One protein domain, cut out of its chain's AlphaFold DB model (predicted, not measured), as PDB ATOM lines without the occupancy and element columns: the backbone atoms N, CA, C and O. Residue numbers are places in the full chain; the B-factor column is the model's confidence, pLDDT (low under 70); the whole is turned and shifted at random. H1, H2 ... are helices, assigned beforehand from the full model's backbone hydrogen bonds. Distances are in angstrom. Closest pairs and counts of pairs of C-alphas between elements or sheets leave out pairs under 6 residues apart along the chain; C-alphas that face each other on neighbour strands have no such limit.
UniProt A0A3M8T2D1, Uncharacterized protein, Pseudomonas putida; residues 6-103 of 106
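Overview. This is residues 6 to 103 of the 106 residues of an uncharacterized protein of Pseudomonas putida (UniProt A0A3M8T2D1). The longest helix, H3, folds back through a tight turn onto H4 as a hairpin. H4 is the middle of a rounded body: H1 and H5 pack on it, and H2 packs on H1. The printed part has 98 residues, is all helix, with H1 to H5 in chain order, and is compact, with a radius of gyration of the C-alphas of 13.2 A and spans of 35 by 30 by 26 A.

Arrangement. H3, residues 46 to 62, touches H4, residues 66 to 75, at a shallow tilt of 17 degrees, opposite ways; their closest C-alphas, Arg 60 and Pro 66, are 5.9 A apart. With residues 15 to 18 alone, H1, residues 6 to 18, touches H4; the closest C-alphas, Leu 15 and His 67, are 6.4 A apart. Every O i to N i+4 pair is within hydrogen-bond range in H1, H4, H2, residues 25 to 36, and H5, residues 87 to 101; in H3, 9 of 13.

Along the chain. H3, 24.5 A long, begins at C-alpha 46 (38.552, 22.796, 93.448); H5, 20.7 A, ends at C-alpha 101 (17.868, 14.131, 100.492).

Size, cuts and confidence. The printed part has no cut; H4 to H5 is a long link. Residues 22 to 24 have pLDDT under 70.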
ATOM      1  N   THR A   6      42.515  16.180 100.885       89.88
ATOM      2  CA  THR A   6      42.201  15.553 102.179       89.88
ATOM      3  C   THR A   6      41.680  16.588 103.173       89.88
ATOM      4  O   THR A   6      40.689  16.352 103.858       89.88
ATOM      5  N   GLU A   7      42.290  17.774 103.218       93.12
ATOM      6  CA  GLU A   7      41.848  18.864 104.097       93.12
ATOM      7  C   GLU A   7      40.451  19.383 103.720       93.12
ATOM      8  O   GLU A   7      39.642  19.714 104.594       93.12
ATOM      9  N   LEU A   8      40.160  19.423 102.418       94.19
ATOM     10  CA  LEU A   8      38.857  19.769 101.860       94.19
ATOM     11  C   LEU A   8      37.788  18.716 102.174       94.19
ATOM     12  O   LEU A   8      36.680  19.080 102.570       94.19
ATOM     13  N   GLU A   9      38.126  17.430 102.079       94.19
ATOM     14  CA  GLU A   9      37.239  16.326 102.458       94.19
ATOM     15  C   GLU A   9      36.883  16.394 103.948       94.19
ATOM     16  O   GLU A   9      35.710  16.393 104.329       94.19
ATOM     17  N   ASP A  10      37.889  16.565 104.806       94.31
ATOM     18  CA  ASP A  10      37.693  16.718 106.244       94.31
ATOM     19  C   ASP A  10      36.835  17.945 106.579       94.31
ATOM     20  O   ASP A  10      35.990  17.904 107.485       94.31
ATOM     21  N   ARG A  11      37.040  19.054 105.858       95.50
ATOM     22  CA  ARG A  11      36.241  20.276 105.998       95.50
ATOM     23  C   ARG A  11      34.789  20.035 105.607       95.50
ATOM     24  O   ARG A  11      33.901  20.378 106.388       95.50
ATOM     25  N   TRP A  12      34.548  19.373 104.480       94.56
ATOM     26  CA  TRP A  12      33.212  18.968 104.061       94.56
ATOM     27  C   TRP A  12      32.534  18.082 105.115       94.56
ATOM     28  O   TRP A  12      31.405  18.347 105.528       94.56
ATOM     29  N   HIS A  13      33.242  17.090 105.659       92.44
ATOM     30  CA  HIS A  13      32.720  16.243 106.734       92.44
ATOM     31  C   HIS A  13      32.409  17.009 108.026       92.44
ATOM     32  O   HIS A  13      31.480  16.642 108.753       92.44
ATOM     33  N   ARG A  14      33.181  18.048 108.370       93.62
ATOM     34  CA  ARG A  14      32.865  18.934 109.505       93.62
ATOM     35  C   ARG A  14      31.608  19.755 109.232       93.62
ATOM     36  O   ARG A  14      30.746  19.818 110.106       93.62
ATOM     37  N   LEU A  15      31.484  20.323 108.034       93.69
ATOM     38  CA  LEU A  15      30.303  21.071 107.616       93.69
ATOM     39  C   LEU A  15      29.042  20.198 107.673       93.69
ATOM     40  O   LEU A  15      28.061  20.580 108.304       93.69
ATOM     41  N   TRP A  16      29.093  18.995 107.096       90.50
ATOM     42  CA  TRP A  16      27.952  18.073 107.054       90.50
ATOM     43  C   TRP A  16      27.467  17.671 108.449       90.50
ATOM     44  O   TRP A  16      26.266  17.642 108.716       90.50
ATOM     45  N   ARG A  17      28.406  17.430 109.375       89.06
ATOM     46  CA  ARG A  17      28.092  17.173 110.789       89.06
ATOM     47  C   ARG A  17      27.442  18.378 111.463       89.06
ATOM     48  O   ARG A  17      26.484  18.201 112.207       89.06
ATOM     49  N   ALA A  18      27.938  19.587 111.204       91.12
ATOM     50  CA  ALA A  18      27.390  20.809 111.792       91.12
ATOM     51  C   ALA A  18      25.968  21.128 111.299       91.12
ATOM     52  O   ALA A  18      25.184  21.712 112.041       91.12
ATOM     53  N   LEU A  19      25.624  20.715 110.077       89.31
ATOM     54  CA  LEU A  19      24.274  20.845 109.518       89.31
ATOM     55  C   LEU A  19      23.288  19.781 110.037       89.31
ATOM     56  O   LEU A  19      22.104  19.850 109.721       89.31
ATOM     57  N   GLY A  20      23.745  18.808 110.835       85.75
ATOM     58  CA  GLY A  20      22.890  17.764 111.406       85.75
ATOM     59  C   GLY A  20      22.486  16.658 110.423       85.75
ATOM     60  O   GLY A  20      21.528  15.938 110.692       85.75
ATOM     61  N   ALA A  21      23.191  16.510 109.295       75.31
ATOM     62  CA  ALA A  21      22.873  15.499 108.288       75.31
ATOM     63  C   ALA A  21      23.208  14.058 108.713       75.31
ATOM     64  O   ALA A  21      24.189  13.790 109.412       75.31
ATOM     65  N   ALA A  22      22.410  13.122 108.191       65.56
ATOM     66  CA  ALA A  22      22.570  11.671 108.298       65.56
ATOM     67  C   ALA A  22      23.722  11.135 107.388       65.56
ATOM     68  O   ALA A  22      24.375  11.920 106.686       65.56
ATOM     69  N   PRO A  23      24.045   9.820 107.375       61.88
ATOM     70  CA  PRO A  23      25.251   9.324 106.712       61.88
ATOM     71  C   PRO A  23      25.126   9.339 105.179       61.88
ATOM     72  O   PRO A  23      24.484   8.475 104.599       61.88
ATOM     73  N   ALA A  24      25.771  10.312 104.526       67.62
ATOM     74  CA  ALA A  24      26.070  10.313 103.080       67.62
ATOM     75  C   ALA A  24      27.158  11.336 102.666       67.62
ATOM     76  O   ALA A  24      27.402  11.533 101.477       67.62
ATOM     77  N   ALA A  25      27.835  11.983 103.627       75.00
ATOM     78  CA  ALA A  25      28.761  13.092 103.365       75.00
ATOM     79  C   ALA A  25      29.836  12.764 102.311       75.00
ATOM     80  O   ALA A  25      30.086  13.579 101.428       75.00
ATOM     81  N   GLY A  26      30.428  11.565 102.371       81.12
ATOM     82  CA  GLY A  26      31.500  11.164 101.452       81.12
ATOM     83  C   GLY A  26      31.038  11.014  99.999       81.12
ATOM     84  O   GLY A  26      31.745  11.426  99.087       81.12
ATOM     85  N   ALA A  27      29.822  10.503  99.765       85.75
ATOM     86  CA  ALA A  27      29.281  10.371  98.409       85.75
ATOM     87  C   ALA A  27      29.052  11.745  97.760       85.75
ATOM     88  O   ALA A  27      29.361  11.941  96.585       85.75
ATOM     89  N   TYR A  28      28.566  12.715  98.540       88.19
ATOM     90  CA  TYR A  28      28.397  14.085  98.064       88.19
ATOM     91  C   TYR A  28      29.732  14.783  97.824       88.19
ATOM     92  O   TYR A  28      29.882  15.449  96.806       88.19
ATOM     93  N   TYR A  29      30.724  14.571  98.693       91.81
ATOM     94  CA  TYR A  29      32.064  15.103  98.465       91.81
ATOM     95  C   TYR A  29      32.674  14.580  97.163       91.81
ATOM     96  O   TYR A  29      33.171  15.359  96.354       91.81
ATOM     97  N   TYR A  30      32.576  13.271  96.921       91.38
ATOM     98  CA  TYR A  30      33.080  12.666  95.692       91.38
ATOM     99  C   TYR A  30      32.400  13.248  94.446       91.38
ATOM    100  O   TYR A  30      33.065  13.524  93.450       91.38
ATOM    101  N   TYR A  31      31.091  13.510  94.514       92.12
ATOM    102  CA  TYR A  31      30.383  14.187  93.430       92.12
ATOM    103  C   TYR A  31      30.919  15.604  93.181       92.12
ATOM    104  O   TYR A  31      31.185  15.951  92.031       92.12
ATOM    105  N   LEU A  32      31.142  16.404  94.231       93.00
ATOM    106  CA  LEU A  32      31.741  17.739  94.095       93.00
ATOM    107  C   LEU A  32      33.134  17.668  93.475       93.00
ATOM    108  O   LEU A  32      33.439  18.427  92.559       93.00
ATOM    109  N   LEU A  33      33.956  16.722  93.931       92.50
ATOM    110  CA  LEU A  33      35.284  16.500  93.380       92.50
ATOM    111  C   LEU A  33      35.219  16.209  91.876       92.50
ATOM    112  O   LEU A  33      35.983  16.797  91.115       92.50
ATOM    113  N   MET A  34      34.295  15.345  91.441       92.31
ATOM    114  CA  MET A  34      34.108  15.051  90.019       92.31
ATOM    115  C   MET A  34      33.692  16.294  89.229       92.31
ATOM    116  O   MET A  34      34.305  16.572  88.204       92.31
ATOM    117  N   GLN A  35      32.704  17.050  89.719       94.19
ATOM    118  CA  GLN A  35      32.200  18.256  89.052       94.19
ATOM    119  C   GLN A  35      33.290  19.320  88.897       94.19
ATOM    120  O   GLN A  35      33.505  19.838  87.804       94.19
ATOM    121  N   TYR A  36      34.035  19.612  89.963       93.94
ATOM    122  CA  TYR A  36      35.087  20.630  89.937       93.94
ATOM    123  C   TYR A  36      36.383  20.175  89.248       93.94
ATOM    124  O   TYR A  36      37.252  21.009  88.995       93.94
ATOM    125  N   SER A  37      36.500  18.886  88.908       90.88
ATOM    126  CA  SER A  37      37.609  18.326  88.122       90.88
ATOM    127  C   SER A  37      37.254  18.110  86.644       90.88
ATOM    128  O   SER A  37      38.050  17.525  85.907       90.88
ATOM    129  N   GLU A  38      36.068  18.534  86.192       91.12
ATOM    130  CA  GLU A  38      35.649  18.349  84.800       91.12
ATOM    131  C   GLU A  38      36.593  19.066  83.812       91.12
ATOM    132  O   GLU A  38      36.927  20.244  84.005       91.12
ATOM    133  N   PRO A  39      36.996  18.399  82.711       84.81
ATOM    134  CA  PRO A  39      37.801  19.030  81.672       84.81
ATOM    135  C   PRO A  39      37.113  20.283  81.112       84.81
ATOM    136  O   PRO A  39      35.972  20.227  80.662       84.81
ATOM    137  N   GLY A  40      37.825  21.413  81.106       83.25
ATOM    138  CA  GLY A  40      37.321  22.693  80.588       83.25
ATOM    139  C   GLY A  40      36.902  23.709  81.658       83.25
ATOM    140  O   GLY A  40      36.602  24.857  81.319       83.25
ATOM    141  N   ARG A  41      36.937  23.346  82.946       88.25
ATOM    142  CA  ARG A  41      36.862  24.315  84.050       88.25
ATOM    143  C   ARG A  41      38.246  24.909  84.312       88.25
ATOM    144  O   ARG A  41      39.139  24.225  84.791       88.25
ATOM    145  N   HIS A  42      38.424  26.190  83.986       80.81
ATOM    146  CA  HIS A  42      39.686  26.906  84.228       80.81
ATOM    147  C   HIS A  42      39.678  27.742  85.514       80.81
ATOM    148  O   HIS A  42      40.720  27.889  86.141       80.81
ATOM    149  N   TYR A  43      38.518  28.293  85.893       75.25
ATOM    150  CA  TYR A  43      38.390  29.209  87.034       75.25
ATOM    151  C   TYR A  43      37.510  28.661  88.161       75.25
ATOM    152  O   TYR A  43      37.762  28.968  89.316       75.25
ATOM    153  N   HIS A  44      36.524  27.816  87.848       86.38
ATOM    154  CA  HIS A  44      35.624  27.196  88.828       86.38
ATOM    155  C   HIS A  44      36.079  25.766  89.122       86.38
ATOM    156  O   HIS A  44      35.383  24.806  88.788       86.38
ATOM    157  N   THR A  45      37.295  25.645  89.657       90.69
ATOM    158  CA  THR A  45      37.946  24.380  90.027       90.69
ATOM    159  C   THR A  45      37.943  24.185  91.542       90.69
ATOM    160  O   THR A  45      37.504  25.055  92.300       90.69
ATOM    161  N   LEU A  46      38.464  23.053  92.014       90.81
ATOM    162  CA  LEU A  46      38.552  22.796  93.448       90.81
ATOM    163  C   LEU A  46      39.509  23.773  94.161       90.81
ATOM    164  O   LEU A  46      39.258  24.152  95.303       90.81
ATOM    165  N   GLU A  47      40.556  24.251  93.483       92.00
ATOM    166  CA  GLU A  47      41.459  25.289  94.000       92.00
ATOM    167  C   GLU A  47      40.727  26.612  94.242       92.00
ATOM    168  O   GLU A  47      40.985  27.295  95.234       92.00
ATOM    169  N   HIS A  48      39.785  26.968  93.363       93.44
ATOM    170  CA  HIS A  48      38.941  28.140  93.564       93.44
ATOM    171  C   HIS A  48      38.047  27.980  94.797       93.44
ATOM    172  O   HIS A  48      37.964  28.895  95.615       93.44
ATOM    173  N   ILE A  49      37.445  26.801  94.980       94.94
ATOM    174  CA  ILE A  49      36.656  26.500  96.180       94.94
ATOM    175  C   ILE A  49      37.517  26.621  97.442       94.94
ATOM    176  O   ILE A  49      37.108  27.287  98.392       94.94
ATOM    177  N   ALA A  50      38.731  26.061  97.442       94.69
ATOM    178  CA  ALA A  50      39.668  26.205  98.553       94.69
ATOM    179  C   ALA A  50      39.966  27.680  98.869       94.69
ATOM    180  O   ALA A  50      39.852  28.092 100.023       94.69
ATOM    181  N   ALA A  51      40.263  28.492  97.850       94.69
ATOM    182  CA  ALA A  51      40.538  29.918  98.017       94.69
ATOM    183  C   ALA A  51      39.330  30.693  98.580       94.69
ATOM    184  O   ALA A  51      39.487  31.520  99.481       94.69
ATOM    185  N   CYS A  52      38.118  30.408  98.097       95.88
ATOM    186  CA  CYS A  52      36.880  31.003  98.605       95.88
ATOM    187  C   CYS A  52      36.640  30.659 100.080       95.88
ATOM    188  O   CYS A  52      36.274  31.525 100.875       95.88
ATOM    189  N   LEU A  53      36.875  29.404 100.455       96.75
ATOM    190  CA  LEU A  53      36.709  28.913 101.819       96.75
ATOM    191  C   LEU A  53      37.753  29.500 102.784       96.75
ATOM    192  O   LEU A  53      37.395  29.911 103.888       96.75
ATOM    193  N   GLU A  54      39.013  29.610 102.359       95.75
ATOM    194  CA  GLU A  54      40.073  30.292 103.118       95.75
ATOM    195  C   GLU A  54      39.763  31.778 103.318       95.75
ATOM    196  O   GLU A  54      39.938  32.324 104.410       95.75
ATOM    197  N   HIS A  55      39.259  32.445 102.276       96.38
ATOM    198  CA  HIS A  55      38.835  33.834 102.394       96.38
ATOM    199  C   HIS A  55      37.666  33.973 103.373       96.38
ATOM    200  O   HIS A  55      37.676  34.849 104.240       96.38
ATOM    201  N   PHE A  56      36.679  33.078 103.277       97.50
ATOM    202  CA  PHE A  56      35.529  33.070 104.170       97.50
ATOM    203  C   PHE A  56      35.928  32.883 105.635       97.50
ATOM    204  O   PHE A  56      35.343  33.541 106.491       97.50
ATOM    205  N   ASP A  57      36.951  32.084 105.944       96.88
ATOM    206  CA  ASP A  57      37.408  31.878 107.326       96.88
ATOM    207  C   ASP A  57      37.775  33.191 108.039       96.88
ATOM    208  O   ASP A  57      37.492  33.345 109.229       96.88
ATOM    209  N   SER A  58      38.300  34.179 107.306       97.38
ATOM    210  CA  SER A  58      38.627  35.508 107.852       97.38
ATOM    211  C   SER A  58      37.383  36.298 108.282       97.38
ATOM    212  O   SER A  58      37.417  37.060 109.249       97.38
ATOM    213  N   TRP A  59      36.261  36.088 107.593       96.81
ATOM    214  CA  TRP A  59      35.016  36.846 107.767       96.81
ATOM    215  C   TRP A  59      33.888  36.025 108.384       96.81
ATOM    216  O   TRP A  59      32.803  36.544 108.632       96.81
ATOM    217  N   ARG A  60      34.138  34.747 108.672       97.12
ATOM    218  CA  ARG A  60      33.143  33.781 109.137       97.12
ATOM    219  C   ARG A  60      32.370  34.257 110.364       97.12
ATOM    220  O   ARG A  60      31.197  33.938 110.515       97.12
ATOM    221  N   HIS A  61      33.030  35.020 111.232       96.56
ATOM    222  CA  HIS A  61      32.456  35.588 112.451       96.56
ATOM    223  C   HIS A  61      31.361  36.640 112.195       96.56
ATOM    224  O   HIS A  61      30.600  36.937 113.108       96.56
ATOM    225  N   LEU A  62      31.278  37.193 110.981       97.50
ATOM    226  CA  LEU A  62      30.251  38.159 110.585       97.50
ATOM    227  C   LEU A  62      28.974  37.498 110.052       97.50
ATOM    228  O   LEU A  62      27.966  38.176 109.889       97.50
ATOM    229  N   ALA A  63      29.010  36.203 109.731       96.69
ATOM    230  CA  ALA A  63      27.865  35.511 109.155       96.69
ATOM    231  C   ALA A  63      26.917  34.998 110.249       96.69
ATOM    232  O   ALA A  63      27.333  34.226 111.111       96.69
ATOM    233  N   ASP A  64      25.627  35.330 110.146       95.81
ATOM    234  CA  ASP A  64      24.582  34.829 111.057       95.81
ATOM    235  C   ASP A  64      24.444  33.300 111.002       95.81
ATOM    236  O   ASP A  64      24.231  32.628 112.012       95.81
ATOM    237  N   LYS A  65      24.568  32.733 109.795       93.69
ATOM    238  CA  LYS A  65      24.478  31.292 109.524       93.69
ATOM    239  C   LYS A  65      25.721  30.821 108.767       93.69
ATOM    240  O   LYS A  65      25.641  30.513 107.576       93.69
ATOM    241  N   PRO A  66      26.888  30.743 109.424       96.00
ATOM    242  CA  PRO A  66      28.160  30.567 108.731       96.00
ATOM    243  C   PRO A  66      28.271  29.218 108.009       96.00
ATOM    244  O   PRO A  66      28.908  29.137 106.968       96.00
ATOM    245  N   HIS A  67      27.609  28.171 108.509       94.06
ATOM    246  CA  HIS A  67      27.560  26.871 107.832       94.06
ATOM    247  C   HIS A  67      26.757  26.912 106.524       94.06
ATOM    248  O   HIS A  67      27.129  26.243 105.568       94.06
ATOM    249  N   LEU A  68      25.694  27.720 106.440       92.69
ATOM    250  CA  LEU A  68      24.942  27.869 105.188       92.69
ATOM    251  C   LEU A  68      25.716  28.691 104.158       92.69
ATOM    252  O   LEU A  68      25.666  28.375 102.976       92.69
ATOM    253  N   VAL A  69      26.469  29.702 104.603       96.06
ATOM    254  CA  VAL A  69      27.374  30.451 103.718       96.06
ATOM    255  C   VAL A  69      28.472  29.534 103.185       96.06
ATOM    256  O   VAL A  69      28.708  29.498 101.984       96.06
ATOM    257  N   GLU A  70      29.097  28.738 104.055       96.94
ATOM    258  CA  GLU A  70      30.100  27.757 103.641       96.94
ATOM    259  C   GLU A  70      29.533  26.753 102.628       96.94
ATOM    260  O   GLU A  70      30.154  26.496 101.602       96.94
ATOM    261  N   LEU A  71      28.328  26.228 102.873       95.12
ATOM    262  CA  LEU A  71      27.643  25.338 101.937       95.12
ATOM    263  C   LEU A  71      27.368  26.013 100.588       95.12
ATOM    264  O   LEU A  71      27.563  25.392  99.546       95.12
ATOM    265  N   ALA A  72      26.933  27.273 100.600       95.06
ATOM    266  CA  ALA A  72      26.725  28.035  99.377       95.06
ATOM    267  C   ALA A  72      28.033  28.167  98.586       95.06
ATOM    268  O   ALA A  72      28.028  27.931  97.383       95.06
ATOM    269  N   LEU A  73      29.165  28.431  99.248       96.56
ATOM    270  CA  LEU A  73      30.477  28.474  98.590       96.56
ATOM    271  C   LEU A  73      30.852  27.129  97.961       96.56
ATOM    272  O   LEU A  73      31.335  27.111  96.834       96.56
ATOM    273  N   TRP A  74      30.577  26.008  98.628       96.50
ATOM    274  CA  TRP A  74      30.806  24.676  98.058       96.50
ATOM    275  C   TRP A  74      29.974  24.390  96.805       96.50
ATOM    276  O   TRP A  74      30.419  23.629  95.947       96.50
ATOM    277  N   LEU A  75      28.765  24.947  96.708       95.81
ATOM    278  CA  LEU A  75      27.783  24.557  95.696       95.81
ATOM    279  C   LEU A  75      27.532  25.608  94.614       95.81
ATOM    280  O   LEU A  75      26.909  25.251  93.622       95.81
ATOM    281  N   HIS A  76      27.991  26.855  94.772       94.69
ATOM    282  CA  HIS A  76      27.590  27.987  93.919       94.69
ATOM    283  C   HIS A  76      27.756  27.729  92.412       94.69
ATOM    284  O   HIS A  76      26.863  28.074  91.643       94.69
ATOM    285  N   ASP A  77      28.822  27.029  92.013       93.19
ATOM    286  CA  ASP A  77      29.131  26.674  90.620       93.19
ATOM    287  C   ASP A  77      29.306  25.160  90.414       93.19
ATOM    288  O   ASP A  77      30.059  24.697  89.547       93.19
ATOM    289  N   VAL A  78      28.598  24.351  91.211       94.94
ATOM    290  CA  VAL A  78      28.629  22.892  91.047       94.94
ATOM    291  C   VAL A  78      28.083  22.479  89.682       94.94
ATOM    292  O   VAL A  78      28.644  21.588  89.053       94.94
ATOM    293  N   ILE A  79      27.057  23.167  89.171       93.62
ATOM    294  CA  ILE A  79      26.589  23.018  87.792       93.62
ATOM    295  C   ILE A  79      27.318  24.033  86.916       93.62
ATOM    296  O   ILE A  79      27.213  25.234  87.142       93.62
ATOM    297  N   TYR A  80      28.016  23.564  85.884       91.50
ATOM    298  CA  TYR A  80      28.734  24.431  84.950       91.50
ATOM    299  C   TYR A  80      28.525  23.970  83.520       91.50
ATOM    300  O   TYR A  80      28.839  22.844  83.143       91.50
ATOM    301  N   ASN A  81      28.000  24.872  82.707       89.69
ATOM    302  CA  ASN A  81      27.858  24.669  81.279       89.69
ATOM    303  C   ASN A  81      27.978  26.024  80.582       89.69
ATOM    304  O   ASN A  81      27.152  26.912  80.789       89.69
ATOM    305  N   THR A  82      28.993  26.181  79.736       88.62
ATOM    306  CA  THR A  82      29.294  27.440  79.032       88.62
ATOM    307  C   THR A  82      28.223  27.854  78.019       88.62
ATOM    308  O   THR A  82      28.212  28.998  77.573       88.62
ATOM    309  N   HIS A  83      27.304  26.953  77.664       91.06
ATOM    310  CA  HIS A  83      26.168  27.225  76.783       91.06
ATOM    311  C   HIS A  83      24.886  27.597  77.541       91.06
ATOM    312  O   HIS A  83      23.853  27.842  76.916       91.06
ATOM    313  N   ARG A  84      24.930  27.619  78.878       90.31
ATOM    314  CA  ARG A  84      23.793  27.929  79.747       90.31
ATOM    315  C   ARG A  84      24.013  29.240  80.485       90.31
ATOM    316  O   ARG A  84      25.132  29.586  80.844       90.31
ATOM    317  N   VAL A  85      22.913  29.940  80.744       93.12
ATOM    318  CA  VAL A  85      22.890  31.198  81.513       93.12
ATOM    319  C   VAL A  85      22.314  31.016  82.919       93.12
ATOM    320  O   VAL A  85      22.318  31.946  83.712       93.12
ATOM    321  N   ASP A  86      21.805  29.825  83.227       94.94
ATOM    322  CA  ASP A  86      21.079  29.494  84.453       94.94
ATOM    323  C   ASP A  86      21.868  28.546  85.374       94.94
ATOM    324  O   ASP A  86      21.278  27.870  86.217       94.94
ATOM    325  N   ASN A  87      23.196  28.482  85.215       93.69
ATOM    326  CA  ASN A  87      24.071  27.603  85.998       93.69
ATOM    327  C   ASN A  87      23.916  27.838  87.506       93.69
ATOM    328  O   ASN A  87      23.626  26.890  88.229       93.69
ATOM    329  N   GLU A  88      23.988  29.090  87.966       92.38
ATOM    330  CA  GLU A  88      23.831  29.437  89.388       92.38
ATOM    331  C   GLU A  88      22.459  29.018  89.942       92.38
ATOM    332  O   GLU A  88      22.357  28.450  91.030       92.38
ATOM    333  N   ALA A  89      21.386  29.233  89.173       94.75
ATOM    334  CA  ALA A  89      20.043  28.816  89.569       94.75
ATOM    335  C   ALA A  89      19.930  27.284  89.657       94.75
ATOM    336  O   ALA A  89      19.309  26.752  90.579       94.75
ATOM    337  N   CYS A  90      20.573  26.560  88.737       96.00
ATOM    338  CA  CYS A  90      20.639  25.100  88.778       96.00
ATOM    339  C   CYS A  90      21.470  24.590  89.956       96.00
ATOM    340  O   CYS A  90      21.066  23.629  90.605       96.00
ATOM    341  N   SER A  91      22.590  25.242  90.262       96.19
ATOM    342  CA  SER A  91      23.417  24.975  91.438       96.19
ATOM    343  C   SER A  91      22.630  25.167  92.739       96.19
ATOM    344  O   SER A  91      22.643  24.297  93.611       96.19
ATOM    345  N   ALA A  92      21.851  26.247  92.848       94.38
ATOM    346  CA  ALA A  92      20.961  26.478  93.987       94.38
ATOM    347  C   ALA A  92      19.860  25.404  94.090       94.38
ATOM    348  O   ALA A  92      19.592  24.877  95.173       94.38
ATOM    349  N   GLN A  93      19.259  25.011  92.963       95.12
ATOM    350  CA  GLN A  93      18.257  23.942  92.931       95.12
ATOM    351  C   GLN A  93      18.849  22.568  93.291       95.12
ATOM    352  O   GLN A  93      18.189  21.742  93.937       95.12
ATOM    353  N   TYR A  94      20.100  22.320  92.903       94.12
ATOM    354  CA  TYR A  94      20.852  21.143  93.315       94.12
ATOM    355  C   TYR A  94      21.089  21.148  94.830       94.12
ATOM    356  O   TYR A  94      20.819  20.140  95.481       94.12
ATOM    357  N   ALA A  95      21.490  22.284  95.412       93.00
ATOM    358  CA  ALA A  95      21.674  22.425  96.857       93.00
ATOM    359  C   ALA A  95      20.395  22.105  97.647       93.00
ATOM    360  O   ALA A  95      20.443  21.383  98.641       93.00
ATOM    361  N   ILE A  96      19.239  22.567  97.164       91.69
ATOM    362  CA  ILE A  96      17.929  22.226  97.732       91.69
ATOM    363  C   ILE A  96      17.697  20.709  97.711       91.69
ATOM    364  O   ILE A  96      17.372  20.115  98.738       91.69
ATOM    365  N   THR A  97      17.906  20.073  96.555       90.69
ATOM    366  CA  THR A  97      17.737  18.619  96.391       90.69
ATOM    367  C   THR A  97      18.653  17.838  97.335       90.69
ATOM    368  O   THR A  97      18.216  16.886  97.982       90.69
ATOM    369  N   LEU A  98      19.911  18.268  97.442       89.25
ATOM    370  CA  LEU A  98      20.935  17.691  98.306       89.25
ATOM    371  C   LEU A  98      20.532  17.763  99.787       89.25
ATOM    372  O   LEU A  98      20.564  16.750 100.483       89.25
ATOM    373  N   LEU A  99      20.119  18.942 100.261       87.75
ATOM    374  CA  LEU A  99      19.701  19.160 101.648       87.75
ATOM    375  C   LEU A  99      18.452  18.351 101.998       87.75
ATOM    376  O   LEU A  99      18.425  17.678 103.029       87.75
ATOM    377  N   THR A 100      17.456  18.338 101.108       88.31
ATOM    378  CA  THR A 100      16.244  17.530 101.275       88.31
ATOM    379  C   THR A 100      16.567  16.037 101.342       88.31
ATOM    380  O   THR A 100      16.068  15.353 102.234       88.31
ATOM    381  N   ALA A 101      17.434  15.528 100.461       85.62
ATOM    382  CA  ALA A 101      17.868  14.131 100.492       85.62
ATOM    383  C   ALA A 101      18.656  13.785 101.769       85.62
ATOM    384  O   ALA A 101      18.556  12.667 102.272       85.62
ATOM    385  N   ALA A 102      19.401  14.747 102.318       83.38
ATOM    386  CA  ALA A 102      20.156  14.597 103.558       83.38
ATOM    387  C   ALA A 102      19.308  14.764 104.834       83.38
ATOM    388  O   ALA A 102      19.836  14.596 105.937       83.38
ATOM    389  N   GLY A 103      18.016  15.090 104.702       84.06
ATOM    390  CA  GLY A 103      17.113  15.345 105.826       84.06
ATOM    391  C   GLY A 103      17.394  16.658 106.564       84.06
ATOM    392  O   GLY A 103      16.936  16.825 107.693       84.06
TER     393      GLY A 103